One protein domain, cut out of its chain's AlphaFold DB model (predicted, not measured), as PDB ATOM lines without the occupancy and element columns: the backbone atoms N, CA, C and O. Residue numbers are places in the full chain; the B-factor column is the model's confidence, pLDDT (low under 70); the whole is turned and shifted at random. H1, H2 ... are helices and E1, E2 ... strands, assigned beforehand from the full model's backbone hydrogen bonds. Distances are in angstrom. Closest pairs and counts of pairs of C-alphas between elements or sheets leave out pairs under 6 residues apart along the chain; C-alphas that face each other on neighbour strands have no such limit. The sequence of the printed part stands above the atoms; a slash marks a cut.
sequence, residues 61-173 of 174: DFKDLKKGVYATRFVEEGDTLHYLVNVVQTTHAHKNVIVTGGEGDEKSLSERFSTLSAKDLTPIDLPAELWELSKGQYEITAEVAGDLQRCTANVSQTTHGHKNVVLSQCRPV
ATOM      1  N   ASP A  61     211.585 141.068 123.445       59.81
ATOM      2  CA  ASP A  61     212.395 142.278 123.359       59.81
ATOM      3  C   ASP A  61     212.151 143.316 124.470       59.81
ATOM      4  O   ASP A  61     212.986 144.195 124.676       59.81
ATOM      5  N   PHE A  62     211.052 143.230 125.231       66.44
ATOM      6  CA  PHE A  62     210.757 144.127 126.358       66.44
ATOM      7  C   PHE A  62     211.000 143.506 127.737       66.44
ATOM      8  O   PHE A  62     210.793 144.181 128.751       66.44
ATOM      9  N   LYS A  63     211.466 142.250 127.819       66.69
ATOM     10  CA  LYS A  63     211.757 141.584 129.107       66.69
ATOM     11  C   LYS A  63     212.773 142.378 129.945       66.69
ATOM     12  O   LYS A  63     212.588 142.532 131.162       66.69
ATOM     13  N   ASP A  64     213.766 142.961 129.276       73.44
ATOM     14  CA  ASP A  64     214.861 143.714 129.898       73.44
ATOM     15  C   ASP A  64     214.509 145.173 130.226       73.44
ATOM     16  O   ASP A  64     215.231 145.829 130.985       73.44
ATOM     17  N   LEU A  65     213.384 145.694 129.725       79.62
ATOM     18  CA  LEU A  65     212.966 147.053 130.056       79.62
ATOM     19  C   LEU A  65     212.605 147.163 131.530       79.62
ATOM     20  O   LEU A  65     211.876 146.343 132.096       79.62
ATOM     21  N   LYS A  66     213.103 148.213 132.174       85.50
ATOM     22  CA  LYS A  66     212.721 148.537 133.547       85.50
ATOM     23  C   LYS A  66     211.315 149.137 133.554       85.50
ATOM     24  O   LYS A  66     210.826 149.646 132.552       85.50
ATOM     25  N   LYS A  67     210.655 149.067 134.711       86.62
ATOM     26  CA  LYS A  67     209.424 149.827 134.949       86.62
ATOM     27  C   LYS A  67     209.720 151.311 134.723       86.62
ATOM     28  O   LYS A  67     210.694 151.814 135.284       86.62
ATOM     29  N   GLY A  68     208.887 151.994 133.950       88.38
ATOM     30  CA  GLY A  68     209.116 153.387 133.588       88.38
ATOM     31  C   GLY A  68     208.335 153.802 132.355       88.38
ATOM     32  O   GLY A  68     207.480 153.063 131.866       88.38
ATOM     33  N   VAL A  69     208.635 154.997 131.863       88.44
ATOM     34  CA  VAL A  69     207.998 155.562 130.677       88.44
ATOM     35  C   VAL A  69     209.070 155.841 129.640       88.44
ATOM     36  O   VAL A  69     210.162 156.303 129.962       88.44
ATOM     37  N   TYR A  70     208.755 155.518 128.398       89.25
ATOM     38  CA  TYR A  70     209.654 155.617 127.265       89.25
ATOM     39  C   TYR A  70     208.951 156.357 126.130       89.25
ATOM     40  O   TYR A  70     207.733 156.282 125.997       89.25
ATOM     41  N   ALA A  71     209.710 157.063 125.305       88.00
ATOM     42  CA  ALA A  71     209.246 157.654 124.062       88.00
ATOM     43  C   ALA A  71     209.726 156.808 122.885       88.00
ATOM     44  O   ALA A  71     210.856 156.318 122.878       88.00
ATOM     45  N   THR A  72     208.889 156.693 121.864       85.19
ATOM     46  CA  THR A  72     209.291 156.182 120.556       85.19
ATOM     47  C   THR A  72     208.720 157.060 119.454       85.19
ATOM     48  O   THR A  72     207.763 157.814 119.666       85.19
ATOM     49  N   ARG A  73     209.346 156.997 118.282       82.50
ATOM     50  CA  ARG A  73     208.953 157.770 117.106       82.50
ATOM     51  C   ARG A  73     208.765 156.834 115.923       82.50
ATOM     52  O   ARG A  73     209.623 155.995 115.661       82.50
ATOM     53  N   PHE A  74     207.688 157.043 115.186       74.94
ATOM     54  CA  PHE A  74     207.472 156.427 113.885       74.94
ATOM     55  C   PHE A  74     207.387 157.527 112.836       74.94
ATOM     56  O   PHE A  74     206.898 158.617 113.118       74.94
ATOM     57  N   VAL A  75     207.891 157.247 111.638       75.12
ATOM     58  CA  VAL A  75     207.763 158.143 110.488       75.12
ATOM     59  C   VAL A  75     206.839 157.463 109.493       75.12
ATOM     60  O   VAL A  75     207.113 156.339 109.076       75.12
ATOM     61  N   GLU A  76     205.757 158.133 109.128       68.69
ATOM     62  CA  GLU A  76     204.743 157.625 108.211       68.69
ATOM     63  C   GLU A  76     204.339 158.723 107.243       68.69
ATOM     64  O   GLU A  76     204.036 159.828 107.666       68.69
ATOM     65  N   GLU A  77     204.374 158.436 105.942       72.56
ATOM     66  CA  GLU A  77     203.961 159.378 104.886       72.56
ATOM     67  C   GLU A  77     204.617 160.779 104.961       72.56
ATOM     68  O   GLU A  77     204.168 161.726 104.324       72.56
ATOM     69  N   GLY A  78     205.742 160.903 105.677       70.56
ATOM     70  CA  GLY A  78     206.447 162.168 105.914       70.56
ATOM     71  C   GLY A  78     206.135 162.828 107.261       70.56
ATOM     72  O   GLY A  78     206.895 163.702 107.683       70.56
ATOM     73  N   ASP A  79     205.112 162.362 107.973       71.88
ATOM     74  CA  ASP A  79     204.752 162.811 109.311       71.88
ATOM     75  C   ASP A  79     205.467 161.987 110.389       71.88
ATOM     76  O   ASP A  79     205.656 160.774 110.283       71.88
ATOM     77  N   THR A  80     205.906 162.666 111.452       74.00
ATOM     78  CA  THR A  80     206.520 162.012 112.616       74.00
ATOM     79  C   THR A  80     205.485 161.866 113.721       74.00
ATOM     80  O   THR A  80     205.016 162.852 114.287       74.00
ATOM     81  N   LEU A  81     205.165 160.622 114.056       74.38
ATOM     82  CA  LEU A  81     204.242 160.268 115.122       74.38
ATOM     83  C   LEU A  81     205.027 159.895 116.379       74.38
ATOM     84  O   LEU A  81     205.875 158.999 116.368       74.38
ATOM     85  N   HIS A  82     204.724 160.582 117.477       77.94
ATOM     86  CA  HIS A  82     205.326 160.328 118.780       77.94
ATOM     87  C   HIS A  82     204.385 159.500 119.652       77.94
ATOM     88  O   HIS A  82     203.240 159.888 119.893       77.94
ATOM     89  N   TYR A  83     204.902 158.388 120.169       81.69
ATOM     90  CA  TYR A  83     204.184 157.514 121.088       81.69
ATOM     91  C   TYR A  83     204.934 157.404 122.409       81.69
ATOM     92  O   TYR A  83     206.164 157.461 122.466       81.69
ATOM     93  N   LEU A  84     204.172 157.204 123.475       84.19
ATOM     94  CA  LEU A  84     204.679 156.890 124.799       84.19
ATOM     95  C   LEU A  84     204.453 155.407 125.066       84.19
ATOM     96  O   LEU A  84     203.356 154.889 124.871       84.19
ATOM     97  N   VAL A  85     205.484 154.741 125.556       85.94
ATOM     98  CA  VAL A  85     205.483 153.335 125.936       85.94
ATOM     99  C   VAL A  85     205.660 153.275 127.449       85.94
ATOM    100  O   VAL A  85     206.727 153.569 127.983       85.94
ATOM    101  N   ASN A  86     204.591 152.931 128.159       87.12
ATOM    102  CA  ASN A  86     204.553 152.871 129.614       87.12
ATOM    103  C   ASN A  86     204.721 151.419 130.064       87.12
ATOM    104  O   ASN A  86     203.836 150.587 129.856       87.12
ATOM    105  N   VAL A  87     205.846 151.109 130.699       86.69
ATOM    106  CA  VAL A  87     206.129 149.785 131.253       86.69
ATOM    107  C   VAL A  87     205.687 149.769 132.710       86.69
ATOM    108  O   VAL A  87     206.340 150.347 133.584       86.69
ATOM    109  N   VAL A  88     204.576 149.089 132.976       84.94
ATOM    110  CA  VAL A  88     203.991 148.963 134.313       84.94
ATOM    111  C   VAL A  88     204.277 147.590 134.899       84.94
ATOM    112  O   VAL A  88     204.211 146.572 134.215       84.94
ATOM    113  N   GLN A  89     204.577 147.541 136.189       81.38
ATOM    114  CA  GLN A  89     204.782 146.306 136.926       81.38
ATOM    115  C   GLN A  89     203.499 145.933 137.665       81.38
ATOM    116  O   GLN A  89     203.083 146.626 138.596       81.38
ATOM    117  N   THR A  90     202.865 144.837 137.253       73.69
ATOM    118  CA  THR A  90     201.610 144.364 137.856       73.69
ATOM    119  C   THR A  90     201.855 143.424 139.027       73.69
ATOM    120  O   THR A  90     201.186 143.529 140.057       73.69
ATOM    121  N   THR A  91     202.862 142.558 138.914       71.69
ATOM    122  CA  THR A  91     203.257 141.595 139.953       71.69
ATOM    123  C   THR A  91     204.779 141.568 140.124       71.69
ATOM    124  O   THR A  91     205.504 142.363 139.532       71.69
ATOM    125  N   HIS A  92     205.296 140.655 140.949       68.06
ATOM    126  CA  HIS A  92     206.741 140.526 141.165       68.06
ATOM    127  C   HIS A  92     207.505 140.133 139.889       68.06
ATOM    128  O   HIS A  92     208.632 140.584 139.711       68.06
ATOM    129  N   ALA A  93     206.887 139.351 138.999       69.25
ATOM    130  CA  ALA A  93     207.528 138.837 137.787       69.25
ATOM    131  C   ALA A  93     206.937 139.396 136.483       69.25
ATOM    132  O   ALA A  93     207.589 139.331 135.444       69.25
ATOM    133  N   HIS A  94     205.721 139.949 136.518       73.38
ATOM    134  CA  HIS A  94     205.023 140.381 135.307       73.38
ATOM    135  C   HIS A  94     205.044 141.899 135.136       73.38
ATOM    136  O   HIS A  94     204.683 142.661 136.042       73.38
ATOM    137  N   LYS A  95     205.436 142.311 133.931       77.38
ATOM    138  CA  LYS A  95     205.347 143.679 133.431       77.38
ATOM    139  C   LYS A  95     204.370 143.699 132.262       77.38
ATOM    140  O   LYS A  95     204.357 142.766 131.464       77.38
ATOM    141  N   ASN A  96     203.599 144.770 132.162       78.00
ATOM    142  CA  ASN A  96     202.740 145.054 131.026       78.00
ATOM    143  C   ASN A  96     203.223 146.330 130.347       78.00
ATOM    144  O   ASN A  96     203.765 147.224 130.998       78.00
ATOM    145  N   VAL A  97     203.001 146.407 129.044       78.94
ATOM    146  CA  VAL A  97     203.326 147.580 128.242       78.94
ATOM    147  C   VAL A  97     202.024 148.241 127.820       78.94
ATOM    148  O   VAL A  97     201.137 147.580 127.286       78.94
ATOM    149  N   ILE A  98     201.903 149.534 128.097       80.06
ATOM    150  CA  ILE A  98     200.759 150.359 127.716       80.06
ATOM    151  C   ILE A  98     201.276 151.449 126.790       80.06
ATOM    152  O   ILE A  98     202.054 152.310 127.203       80.06
ATOM    153  N   VAL A  99     200.827 151.425 125.545       78.81
ATOM    154  CA  VAL A  99     201.132 152.480 124.584       78.81
ATOM    155  C   VAL A  99     200.078 153.574 124.700       78.81
ATOM    156  O   VAL A  99     198.884 153.291 124.752       78.81
ATOM    157  N   THR A 100     200.514 154.827 124.743       78.31
ATOM    158  CA  THR A 100     199.629 155.996 124.758       78.31
ATOM    159  C   THR A 100     200.160 157.080 123.827       78.31
ATOM    160  O   THR A 100     201.372 157.257 123.724       78.31
ATOM    161  N   GLY A 101     199.267 157.866 123.227       69.81
ATOM    162  CA  GLY A 101     199.636 158.926 122.284       69.81
ATOM    163  C   GLY A 101     199.584 158.469 120.825       69.81
ATOM    164  O   GLY A 101     199.315 157.301 120.554       69.81
ATOM    165  N   GLY A 102     199.813 159.422 119.917       63.34
ATOM    166  CA  GLY A 102     199.638 159.268 118.472       63.34
ATOM    167  C   GLY A 102     198.174 159.327 118.022       63.34
ATOM    168  O   GLY A 102     197.268 158.902 118.737       63.34
ATOM    169  N   GLU A 103     197.947 159.867 116.829       54.59
ATOM    170  CA  GLU A 103     196.697 159.698 116.086       54.59
ATOM    171  C   GLU A 103     196.931 158.556 115.089       54.59
ATOM    172  O   GLU A 103     197.880 158.602 114.313       54.59
ATOM    173  N   GLY A 104     196.144 157.483 115.168       54.28
ATOM    174  CA  GLY A 104     196.294 156.315 114.298       54.28
ATOM    175  C   GLY A 104     195.217 155.266 114.559       54.28
ATOM    176  O   GLY A 104     194.605 155.242 115.629       54.28
ATOM    177  N   ASP A 105     194.959 154.412 113.576       55.25
ATOM    178  CA  ASP A 105     194.013 153.307 113.677       55.25
ATOM    179  C   ASP A 105     194.601 152.131 114.483       55.25
ATOM    180  O   ASP A 105     195.772 151.771 114.360       55.25
ATOM    181  N   GLU A 106     193.771 151.500 115.319       51.81
ATOM    182  CA  GLU A 106     194.176 150.445 116.268       51.81
ATOM    183  C   GLU A 106     194.875 149.252 115.589       51.81
ATOM    184  O   GLU A 106     195.805 148.659 116.142       51.81
ATOM    185  N   LYS A 107     194.470 148.932 114.353       52.31
ATOM    186  CA  LYS A 107     195.038 147.828 113.575       52.31
ATOM    187  C   LYS A 107     196.486 148.117 113.171       52.31
ATOM    188  O   LYS A 107     197.342 147.250 113.349       52.31
ATOM    189  N   SER A 108     196.775 149.344 112.736       62.22
ATOM    190  CA  SER A 108     198.129 149.784 112.393       62.22
ATOM    191  C   SER A 108     199.074 149.826 113.600       62.22
ATOM    192  O   SER A 108     200.263 149.532 113.468       62.22
ATOM    193  N   LEU A 109     198.565 150.113 114.804       63.66
ATOM    194  CA  LEU A 109     199.392 150.117 116.017       63.66
ATOM    195  C   LEU A 109     199.965 148.723 116.309       63.66
ATOM    196  O   LEU A 109     201.164 148.592 116.543       63.66
ATOM    197  N   SER A 110     199.143 147.674 116.248       63.78
ATOM    198  CA  SER A 110     199.598 146.310 116.560       63.78
ATOM    199  C   SER A 110     200.768 145.847 115.680       63.78
ATOM    200  O   SER A 110     201.739 145.285 116.188       63.78
ATOM    201  N   GLU A 111     200.731 146.161 114.383       65.81
ATOM    202  CA  GLU A 111     201.806 145.842 113.441       65.81
ATOM    203  C   GLU A 111     203.067 146.675 113.722       65.81
ATOM    204  O   GLU A 111     204.163 146.119 113.776       65.81
ATOM    205  N   ARG A 112     202.936 147.976 114.014       67.44
ATOM    206  CA  ARG A 112     204.078 148.857 114.352       67.44
ATOM    207  C   ARG A 112     204.810 148.432 115.616       67.44
ATOM    208  O   ARG A 112     206.039 148.456 115.669       67.44
ATOM    209  N   PHE A 113     204.058 148.044 116.643       70.00
ATOM    210  CA  PHE A 113     204.632 147.605 117.914       70.00
ATOM    211  C   PHE A 113     205.171 146.172 117.851       70.00
ATOM    212  O   PHE A 113     205.975 145.809 118.707       70.00
ATOM    213  N   SER A 114     204.808 145.384 116.832       67.69
ATOM    214  CA  SER A 114     205.354 144.033 116.642       67.69
ATOM    215  C   SER A 114     206.844 144.024 116.279       67.69
ATOM    216  O   SER A 114     207.540 143.064 116.593       67.69
ATOM    217  N   THR A 115     207.342 145.100 115.660       67.00
ATOM    218  CA  THR A 115     208.755 145.255 115.271       67.00
ATOM    219  C   THR A 115     209.548 146.158 116.211       67.00
ATOM    220  O   THR A 115     210.732 146.394 115.977       67.00
ATOM    221  N   LEU A 116     208.901 146.725 117.233       73.88
ATOM    222  CA  LEU A 116     209.533 147.692 118.120       73.88
ATOM    223  C   LEU A 116     210.481 146.979 119.085       73.88
ATOM    224  O   LEU A 116     210.052 146.142 119.877       73.88
ATOM    225  N   SER A 117     211.759 147.353 119.061       74.50
ATOM    226  CA  SER A 117     212.756 146.806 119.978       74.50
ATOM    227  C   SER A 117     213.050 147.774 121.126       74.50
ATOM    228  O   SER A 117     212.842 148.983 121.018       74.50
ATOM    229  N   ALA A 118     213.620 147.275 122.227       74.62
ATOM    230  CA  ALA A 118     214.058 148.131 123.336       74.62
ATOM    231  C   ALA A 118     215.088 149.207 122.927       74.62
ATOM    232  O   ALA A 118     215.243 150.195 123.639       74.62
ATOM    233  N   LYS A 119     215.791 149.035 121.799       79.56
ATOM    234  CA  LYS A 119     216.770 150.010 121.286       79.56
ATOM    235  C   LYS A 119     216.109 151.230 120.644       79.56
ATOM    236  O   LYS A 119     216.739 152.280 120.563       79.56
ATOM    237  N   ASP A 120     214.857 151.090 120.222       81.50
ATOM    238  CA  ASP A 120     214.058 152.140 119.581       81.50
ATOM    239  C   ASP A 120     213.267 152.972 120.606       81.50
ATOM    240  O   ASP A 120     212.444 153.823 120.250       81.50
ATOM    241  N   LEU A 121     213.496 152.698 121.894       86.06
ATOM    242  CA  LEU A 121     212.864 153.358 123.023       86.06
ATOM    243  C   LEU A 121     213.846 154.287 123.725       86.06
ATOM    244  O   LEU A 121     214.898 153.867 124.211       86.06
ATOM    245  N   THR A 122     213.445 155.542 123.875       88.75
ATOM    246  CA  THR A 122     214.185 156.528 124.659       88.75
ATOM    247  C   THR A 122     213.540 156.650 126.036       88.75
ATOM    248  O   THR A 122     212.356 156.980 126.103       88.75
ATOM    249  N   PRO A 123     214.251 156.395 127.149       89.75
ATOM    250  CA  PRO A 123     213.677 156.566 128.480       89.75
ATOM    251  C   PRO A 123     213.312 158.034 128.725       89.75
ATOM    252  O   PRO A 123     214.103 158.929 128.434       89.75
ATOM    253  N   ILE A 124     212.121 158.266 129.275       88.88
ATOM    254  CA  ILE A 124     211.700 159.573 129.779       88.88
ATOM    255  C   ILE A 124     212.045 159.617 131.263       88.88
ATOM    256  O   ILE A 124     211.587 158.773 132.038       88.88
ATOM    257  N   ASP A 125     212.844 160.608 131.651       87.06
ATOM    258  CA  ASP A 125     213.148 160.832 133.056       87.06
ATOM    259  C   ASP A 125     211.930 161.446 133.752       87.06
ATOM    260  O   ASP A 125     211.420 162.499 133.360       87.06
ATOM    261  N   LEU A 126     211.421 160.736 134.756       83.75
ATOM    262  CA  LEU A 126     210.250 161.148 135.516       83.75
ATOM    263  C   LEU A 126     210.692 161.737 136.854       83.75
ATOM    264  O   LEU A 126     211.547 161.140 137.511       83.75
ATOM    265  N   PRO A 127     210.053 162.825 137.321       81.75
ATOM    266  CA  PRO A 127     210.311 163.372 138.648       81.75
ATOM    267  C   PRO A 127     210.208 162.288 139.727       81.75
ATOM    268  O   PRO A 127     209.228 161.535 139.768       81.75
ATOM    269  N   ALA A 128     211.210 162.206 140.606       83.38
ATOM    270  CA  ALA A 128     211.266 161.193 141.660       83.38
ATOM    271  C   ALA A 128     210.045 161.277 142.596       83.38
ATOM    272  O   ALA A 128     209.549 160.262 143.082       83.38
ATOM    273  N   GLU A 129     209.513 162.485 142.776       83.75
ATOM    274  CA  GLU A 129     208.363 162.806 143.614       83.75
ATOM    275  C   GLU A 129     207.105 162.047 143.182       83.75
ATOM    276  O   GLU A 129     206.317 161.646 144.037       83.75
ATOM    277  N   LEU A 130     206.932 161.774 141.881       83.44
ATOM    278  CA  LEU A 130     205.793 160.999 141.369       83.44
ATOM    279  C   LEU A 130     205.710 159.602 141.990       83.44
ATOM    280  O   LEU A 130     204.615 159.069 142.180       83.44
ATOM    281  N   TRP A 131     206.858 159.017 142.339       84.81
ATOM    282  CA  TRP A 131     206.931 157.703 142.972       84.81
ATOM    283  C   TRP A 131     206.618 157.738 144.468       84.81
ATOM    284  O   TRP A 131     206.445 156.686 145.076       84.81
ATOM    285  N   GLU A 132     206.427 158.917 145.052       86.25
ATOM    286  CA  GLU A 132     206.018 159.106 146.446       86.25
ATOM    287  C   GLU A 132     204.561 159.574 146.561       86.25
ATOM    288  O   GLU A 132     203.900 159.295 147.561       86.25
ATOM    289  N   LEU A 133     203.993 160.135 145.489       84.00
ATOM    290  CA  LEU A 133     202.594 160.569 145.452       84.00
ATOM    291  C   LEU A 133     201.597 159.429 145.694       84.00
ATOM    292  O   LEU A 133     201.842 158.261 145.374       84.00
ATOM    293  N   SER A 134     200.441 159.779 146.252       84.31
ATOM    294  CA  SER A 134     199.310 158.865 146.374       84.31
ATOM    295  C   SER A 134     198.773 158.468 144.996       84.31
ATOM    296  O   SER A 134     199.032 159.131 143.995       84.31
ATOM    297  N   LYS A 135     197.966 157.405 144.941       85.94
ATOM    298  CA  LYS A 135     197.231 157.069 143.716       85.94
ATOM    299  C   LYS A 135     196.375 158.261 143.266       85.94
ATOM    300  O   LYS A 135     195.701 158.873 144.093       85.94
ATOM    301  N   GLY A 136     196.392 158.572 141.978       82.56
ATOM    302  CA  GLY A 136     195.700 159.740 141.447       82.56
ATOM    303  C   GLY A 136     196.223 160.181 140.090       82.56
ATOM    304  O   GLY A 136     197.147 159.592 139.531       82.56
ATOM    305  N   GLN A 137     195.607 161.237 139.573       87.25
ATOM    306  CA  GLN A 137     195.973 161.879 138.321       87.25
ATOM    307  C   GLN A 137     196.644 163.219 138.626       87.25
ATOM    308  O   GLN A 137     196.135 164.002 139.429       87.25
ATOM    309  N   TYR A 138     197.774 163.477 137.979       83.56
ATOM    310  CA  TYR A 138     198.594 164.666 138.177       83.56
ATOM    311  C   TYR A 138     198.968 165.267 136.827       83.56
ATOM    312  O   TYR A 138     199.198 164.545 135.860       83.56
ATOM    313  N   GLU A 139     199.054 166.592 136.758       86.88
ATOM    314  CA  GLU A 139     199.663 167.272 135.618       86.88
ATOM    315  C   GLU A 139     201.152 167.454 135.916       86.88
ATOM    316  O   GLU A 139     201.521 167.966 136.975       86.88
ATOM    317  N   ILE A 140     202.004 167.010 134.997       86.69
ATOM    318  CA  ILE A 140     203.453 167.169 135.104       86.69
ATOM    319  C   ILE A 140     204.019 167.812 133.856       86.69
ATOM    320  O   ILE A 140     203.410 167.789 132.788       86.69
ATOM    321  N   THR A 141     205.243 168.296 133.988       88.75
ATOM    322  CA  THR A 141     206.072 168.664 132.855       88.75
ATOM    323  C   THR A 141     207.200 167.645 132.733       88.75
ATOM    324  O   THR A 141     207.882 167.379 133.720       88.75
ATOM    325  N   ALA A 142     207.384 167.075 131.546       84.62
ATOM    326  CA  ALA A 142     208.430 166.105 131.241       84.62
ATOM    327  C   ALA A 142     209.061 166.418 129.880       84.62
ATOM    328  O   ALA A 142     208.406 166.970 128.996       84.62
ATOM    329  N   GLU A 143     210.331 166.067 129.707       85.00
ATOM    330  CA  GLU A 143     210.991 166.141 128.405       85.00
ATOM    331  C   GLU A 143     210.631 164.892 127.593       85.00
ATOM    332  O   GLU A 143     210.977 163.768 127.958       85.00
ATOM    333  N   VAL A 144     209.892 165.084 126.501       84.62
ATOM    334  CA  VAL A 144     209.424 164.013 125.617       84.62
ATOM    335  C   VAL A 144     210.006 164.260 124.236       84.62
ATOM    336  O   VAL A 144     209.725 165.278 123.614       84.62
ATOM    337  N   ALA A 145     210.818 163.315 123.757       78.88
ATOM    338  CA  ALA A 145     211.497 163.402 122.460       78.88
ATOM    339  C   ALA A 145     212.351 164.680 122.267       78.88
ATOM    340  O   ALA A 145     212.543 165.122 121.138       78.88
ATOM    341  N   GLY A 146     212.893 165.237 123.357       79.69
ATOM    342  CA  GLY A 146     213.721 166.449 123.350       79.69
ATOM    343  C   GLY A 146     212.945 167.755 123.542       79.69
ATOM    344  O   GLY A 146     213.566 168.805 123.692       79.69
ATOM    345  N   ASP A 147     211.612 167.698 123.595       84.56
ATOM    346  CA  ASP A 147     210.760 168.863 123.819       84.56
ATOM    347  C   ASP A 147     210.093 168.819 125.191       84.56
ATOM    348  O   ASP A 147     209.620 167.781 125.662       84.56
ATOM    349  N   LEU A 148     209.997 169.983 125.830       85.69
ATOM    350  CA  LEU A 148     209.306 170.109 127.103       85.69
ATOM    351  C   LEU A 148     207.790 170.028 126.886       85.69
ATOM    352  O   LEU A 148     207.183 170.896 126.250       85.69
ATOM    353  N   GLN A 149     207.170 168.996 127.449       87.31
ATOM    354  CA  GLN A 149     205.745 168.733 127.308       87.31
ATOM    355  C   GLN A 149     205.042 168.669 128.658       87.31
ATOM    356  O   GLN A 149     205.570 168.177 129.651       87.31
ATOM    357  N   ARG A 150     203.812 169.167 128.678       84.69
ATOM    358  CA  ARG A 150     202.865 169.021 129.771       84.69
ATOM    359  C   ARG A 150     202.065 167.747 129.551       84.69
ATOM    360  O   ARG A 150     201.370 167.641 128.545       84.69
ATOM    361  N   CYS A 151     202.158 166.811 130.481       84.50
ATOM    362  CA  CYS A 151     201.573 165.483 130.389       84.50
ATOM    363  C   CYS A 151     200.658 165.199 131.579       84.50
ATOM    364  O   CYS A 151     200.871 165.689 132.689       84.50
ATOM    365  N   THR A 152     199.687 164.322 131.359       86.94
ATOM    366  CA  THR A 152     198.891 163.709 132.419       86.94
ATOM    367  C   THR A 152     199.622 162.475 132.942       86.94
ATOM    368  O   THR A 152     199.765 161.489 132.217       86.94
ATOM    369  N   ALA A 153     200.039 162.501 134.205       84.44
ATOM    370  CA  ALA A 153     200.601 161.366 134.925       84.44
ATOM    371  C   ALA A 153     199.534 160.688 135.794       84.44
ATOM    372  O   ALA A 153     199.008 161.279 136.734       84.44
ATOM    373  N   ASN A 154     199.245 159.422 135.512       87.25
ATOM    374  CA  ASN A 154     198.401 158.581 136.352       87.25
ATOM    375  C   ASN A 154     199.283 157.722 137.255       87.25
ATOM    376  O   ASN A 154     199.964 156.805 136.789       87.25
ATOM    377  N   VAL A 155     199.260 158.022 138.549       85.75
ATOM    378  CA  VAL A 155     199.932 157.247 139.589       85.75
ATOM    379  C   VAL A 155     198.956 156.192 140.091       85.75
ATOM    380  O   VAL A 155     197.869 156.497 140.581       85.75
ATOM    381  N   SER A 156     199.345 154.929 139.988       86.56
ATOM    382  CA  SER A 156     198.575 153.797 140.499       86.56
ATOM    383  C   SER A 156     199.444 152.929 141.392       86.56
ATOM    384  O   SER A 156     200.670 152.948 141.302       86.56
ATOM    385  N   GLN A 157     198.810 152.160 142.269       84.12
ATOM    386  CA  GLN A 157     199.487 151.175 143.097       84.12
ATOM    387  C   GLN A 157     198.776 149.841 142.930       84.12
ATOM    388  O   GLN A 157     197.552 149.773 143.039       84.12
ATOM    389  N   THR A 158     199.532 148.793 142.625       79.19
ATOM    390  CA  THR A 158     198.969 147.449 142.483       79.19
ATOM    391  C   THR A 158     198.716 146.827 143.846       79.19
ATOM    392  O   THR A 158     199.253 147.270 144.862       79.19
ATOM    393  N   THR A 159     197.951 145.738 143.868       69.69
ATOM    394  CA  THR A 159     197.666 144.952 145.077       69.69
ATOM    395  C   THR A 159     198.937 144.472 145.792       69.69
ATOM    396  O   THR A 159     198.927 144.265 146.998       69.69
ATOM    397  N   HIS A 160     200.052 144.343 145.067       70.94
ATOM    398  CA  HIS A 160     201.355 143.955 145.615       70.94
ATOM    399  C   HIS A 160     202.228 145.145 146.047       70.94
ATOM    400  O   HIS A 160     203.420 144.974 146.281       70.94
ATOM    401  N   GLY A 161     201.662 146.351 146.122       74.81
ATOM    402  CA  GLY A 161     202.355 147.556 146.575       74.81
ATOM    403  C   GLY A 161     203.205 148.252 145.510       74.81
ATOM    404  O   GLY A 161     203.753 149.317 145.795       74.81
ATOM    405  N   HIS A 162     203.284 147.718 144.284       79.31
ATOM    406  CA  HIS A 162     204.073 148.316 143.202       79.31
ATOM    407  C   HIS A 162     203.421 149.602 142.715       79.31
ATOM    408  O   HIS A 162     202.308 149.577 142.186       79.31
ATOM    409  N   LYS A 163     204.124 150.725 142.866       85.94
ATOM    410  CA  LYS A 163     203.684 152.001 142.305       85.94
ATOM    411  C   LYS A 163     204.051 152.081 140.828       85.94
ATOM    412  O   LYS A 163     205.196 151.813 140.466       85.94
ATOM    413  N   ASN A 164     203.094 152.457 139.994       87.38
ATOM    414  CA  ASN A 164     203.240 152.622 138.556       87.38
ATOM    415  C   ASN A 164     202.854 154.041 138.165       87.38
ATOM    416  O   ASN A 164     201.896 154.593 138.705       87.38
ATOM    417  N   VAL A 165     203.579 154.593 137.201       86.88
ATOM    418  CA  VAL A 165     203.271 155.883 136.592       86.88
ATOM    419  C   VAL A 165     203.014 155.634 135.118       86.88
ATOM    420  O   VAL A 165     203.834 155.013 134.445       86.88
ATOM    421  N   VAL A 166     201.864 156.094 134.641       88.62
ATOM    422  CA  VAL A 166     201.500 156.080 133.223       88.62
ATOM    423  C   VAL A 166     201.386 157.526 132.771       88.62
ATOM    424  O   VAL A 166     200.559 158.266 133.307       88.62
ATOM    425  N   LEU A 167     202.206 157.932 131.806       85.12
ATOM    426  CA  LEU A 167     202.041 159.213 131.134       85.12
ATOM    427  C   LEU A 167     201.086 159.078 129.959       85.12
ATOM    428  O   LEU A 167     201.042 158.057 129.284       85.12
ATOM    429  N   SER A 168     200.327 160.135 129.718       85.94
ATOM    430  CA  SER A 168     199.402 160.260 128.598       85.94
ATOM    431  C   SER A 168     199.165 161.738 128.291       85.94
ATOM    432  O   SER A 168     199.531 162.604 129.089       85.94
ATOM    433  N   GLN A 169     198.528 162.031 127.153       84.56
ATOM    434  CA  GLN A 169     198.067 163.384 126.805       84.56
ATOM    435  C   GLN A 169     199.170 164.456 126.890       84.56
ATOM    436  O   GLN A 169     198.932 165.573 127.346       84.56
ATOM    437  N   CYS A 170     200.390 164.106 126.480       84.00
ATOM    438  CA  CYS A 170     201.487 165.059 126.414       84.00
ATOM    439  C   CYS A 170     201.227 166.097 125.319       84.00
ATOM    440  O   CYS A 170     200.855 165.750 124.198       84.00
ATOM    441  N   ARG A 171     201.400 167.369 125.671       84.62
ATOM    442  CA  ARG A 171     201.280 168.513 124.764       84.62
ATOM    443  C   ARG A 171     202.406 169.516 125.016       84.62
ATOM    444  O   ARG A 171     202.815 169.665 126.166       84.62
ATOM    445  N   PRO A 172     202.865 170.267 124.002       85.12
ATOM    446  CA  PRO A 172     203.893 171.288 124.189       85.12
ATOM    447  C   PRO A 172     203.526 172.307 125.276       85.12
ATOM    448  O   PRO A 172     202.379 172.767 125.351       85.12
ATOM    449  N   VAL A 173     204.501 172.679 126.110       82.62
ATOM    450  CA  VAL A 173     204.350 173.787 127.065       82.62
ATOM    451  C   VAL A 173     204.393 175.098 126.271       82.62
ATOM    452  O   VAL A 173     205.452 175.492 125.793       82.62
TER     453      VAL A 173
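What this domain is: This is residues 61 to 173 of the 174 residues of an uncharacterized protein of Proteobacteria bacterium (UniProt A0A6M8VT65). Two strongly twisted sheets are face to face as a sandwich, E3 E2 E1 E4 as one layer and E5 E6 E7 as the other, with the short helices H1 and H2 at the margins. The E1 and E2 hairpin runs out to Gly 78 at one end of the long axis. The printed part has 113 residues with two named helices and seven named strands, in the order E1 E2 E3 H1 E4 H2 E5 E6 E7; both sheets are antiparallel. It is mostly strand and compact, with a radius of gyration of the C-alphas of 14.1 A and spans of 43 by 34 by 23 A.

How they stand to each other: Begin with the larger sheet: E3, residues 95 to 100, E2, residues 79 to 89, E1, residues 68 to 76, and E4, residues 122 to 124. Look for N 86 and O 98 at 2.8 A, N 70 and O 85 at 2.8 A, and N 122 and O 71 at 2.9 A, within hydrogen-bond range. E1 E2 E3 is a meander, each strand the antiparallel neighbour of the one before; so is E5, residues 136 to 144, E6, residues 147 to 157, and E7, residues 163 to 172, with N 140 and O 151 at 2.9 A and N 154 and O 166 at 2.8 A. The sheets' strands stand at 30 degrees; the closest C-alphas of E2 and E7, Val 88 and Asn 164, are 5.7 A apart. E5 bends by 65 degrees at residue 141. H2, residues 128 to 131, only grazes the sheet E5 E6 E7. H1, residues 106 to 114, is only just not on the larger sheet, with 4 pairs of C-alphas within 10 A; 4 of its 5 O i to N i+4 pairs are within range, and H2 is too short for one.

Where its parts are: Find C-alpha 68 at (209.116, 153.387, 133.588), where E1 begins its 26.1 A. E2 covers 32.2 A, E6 28.5 A, and E7 26.5 A to C-alpha 172 at (203.893, 171.288, 124.189).

The domain as a whole: The farthest C-alphas, Gly 78 and His 160, are 44.0 A apart. The printed part has no cut and no long link. Mean pLDDT of the printed part is 78.8; look for values under 70 at 21 residues, among them 101 to 112.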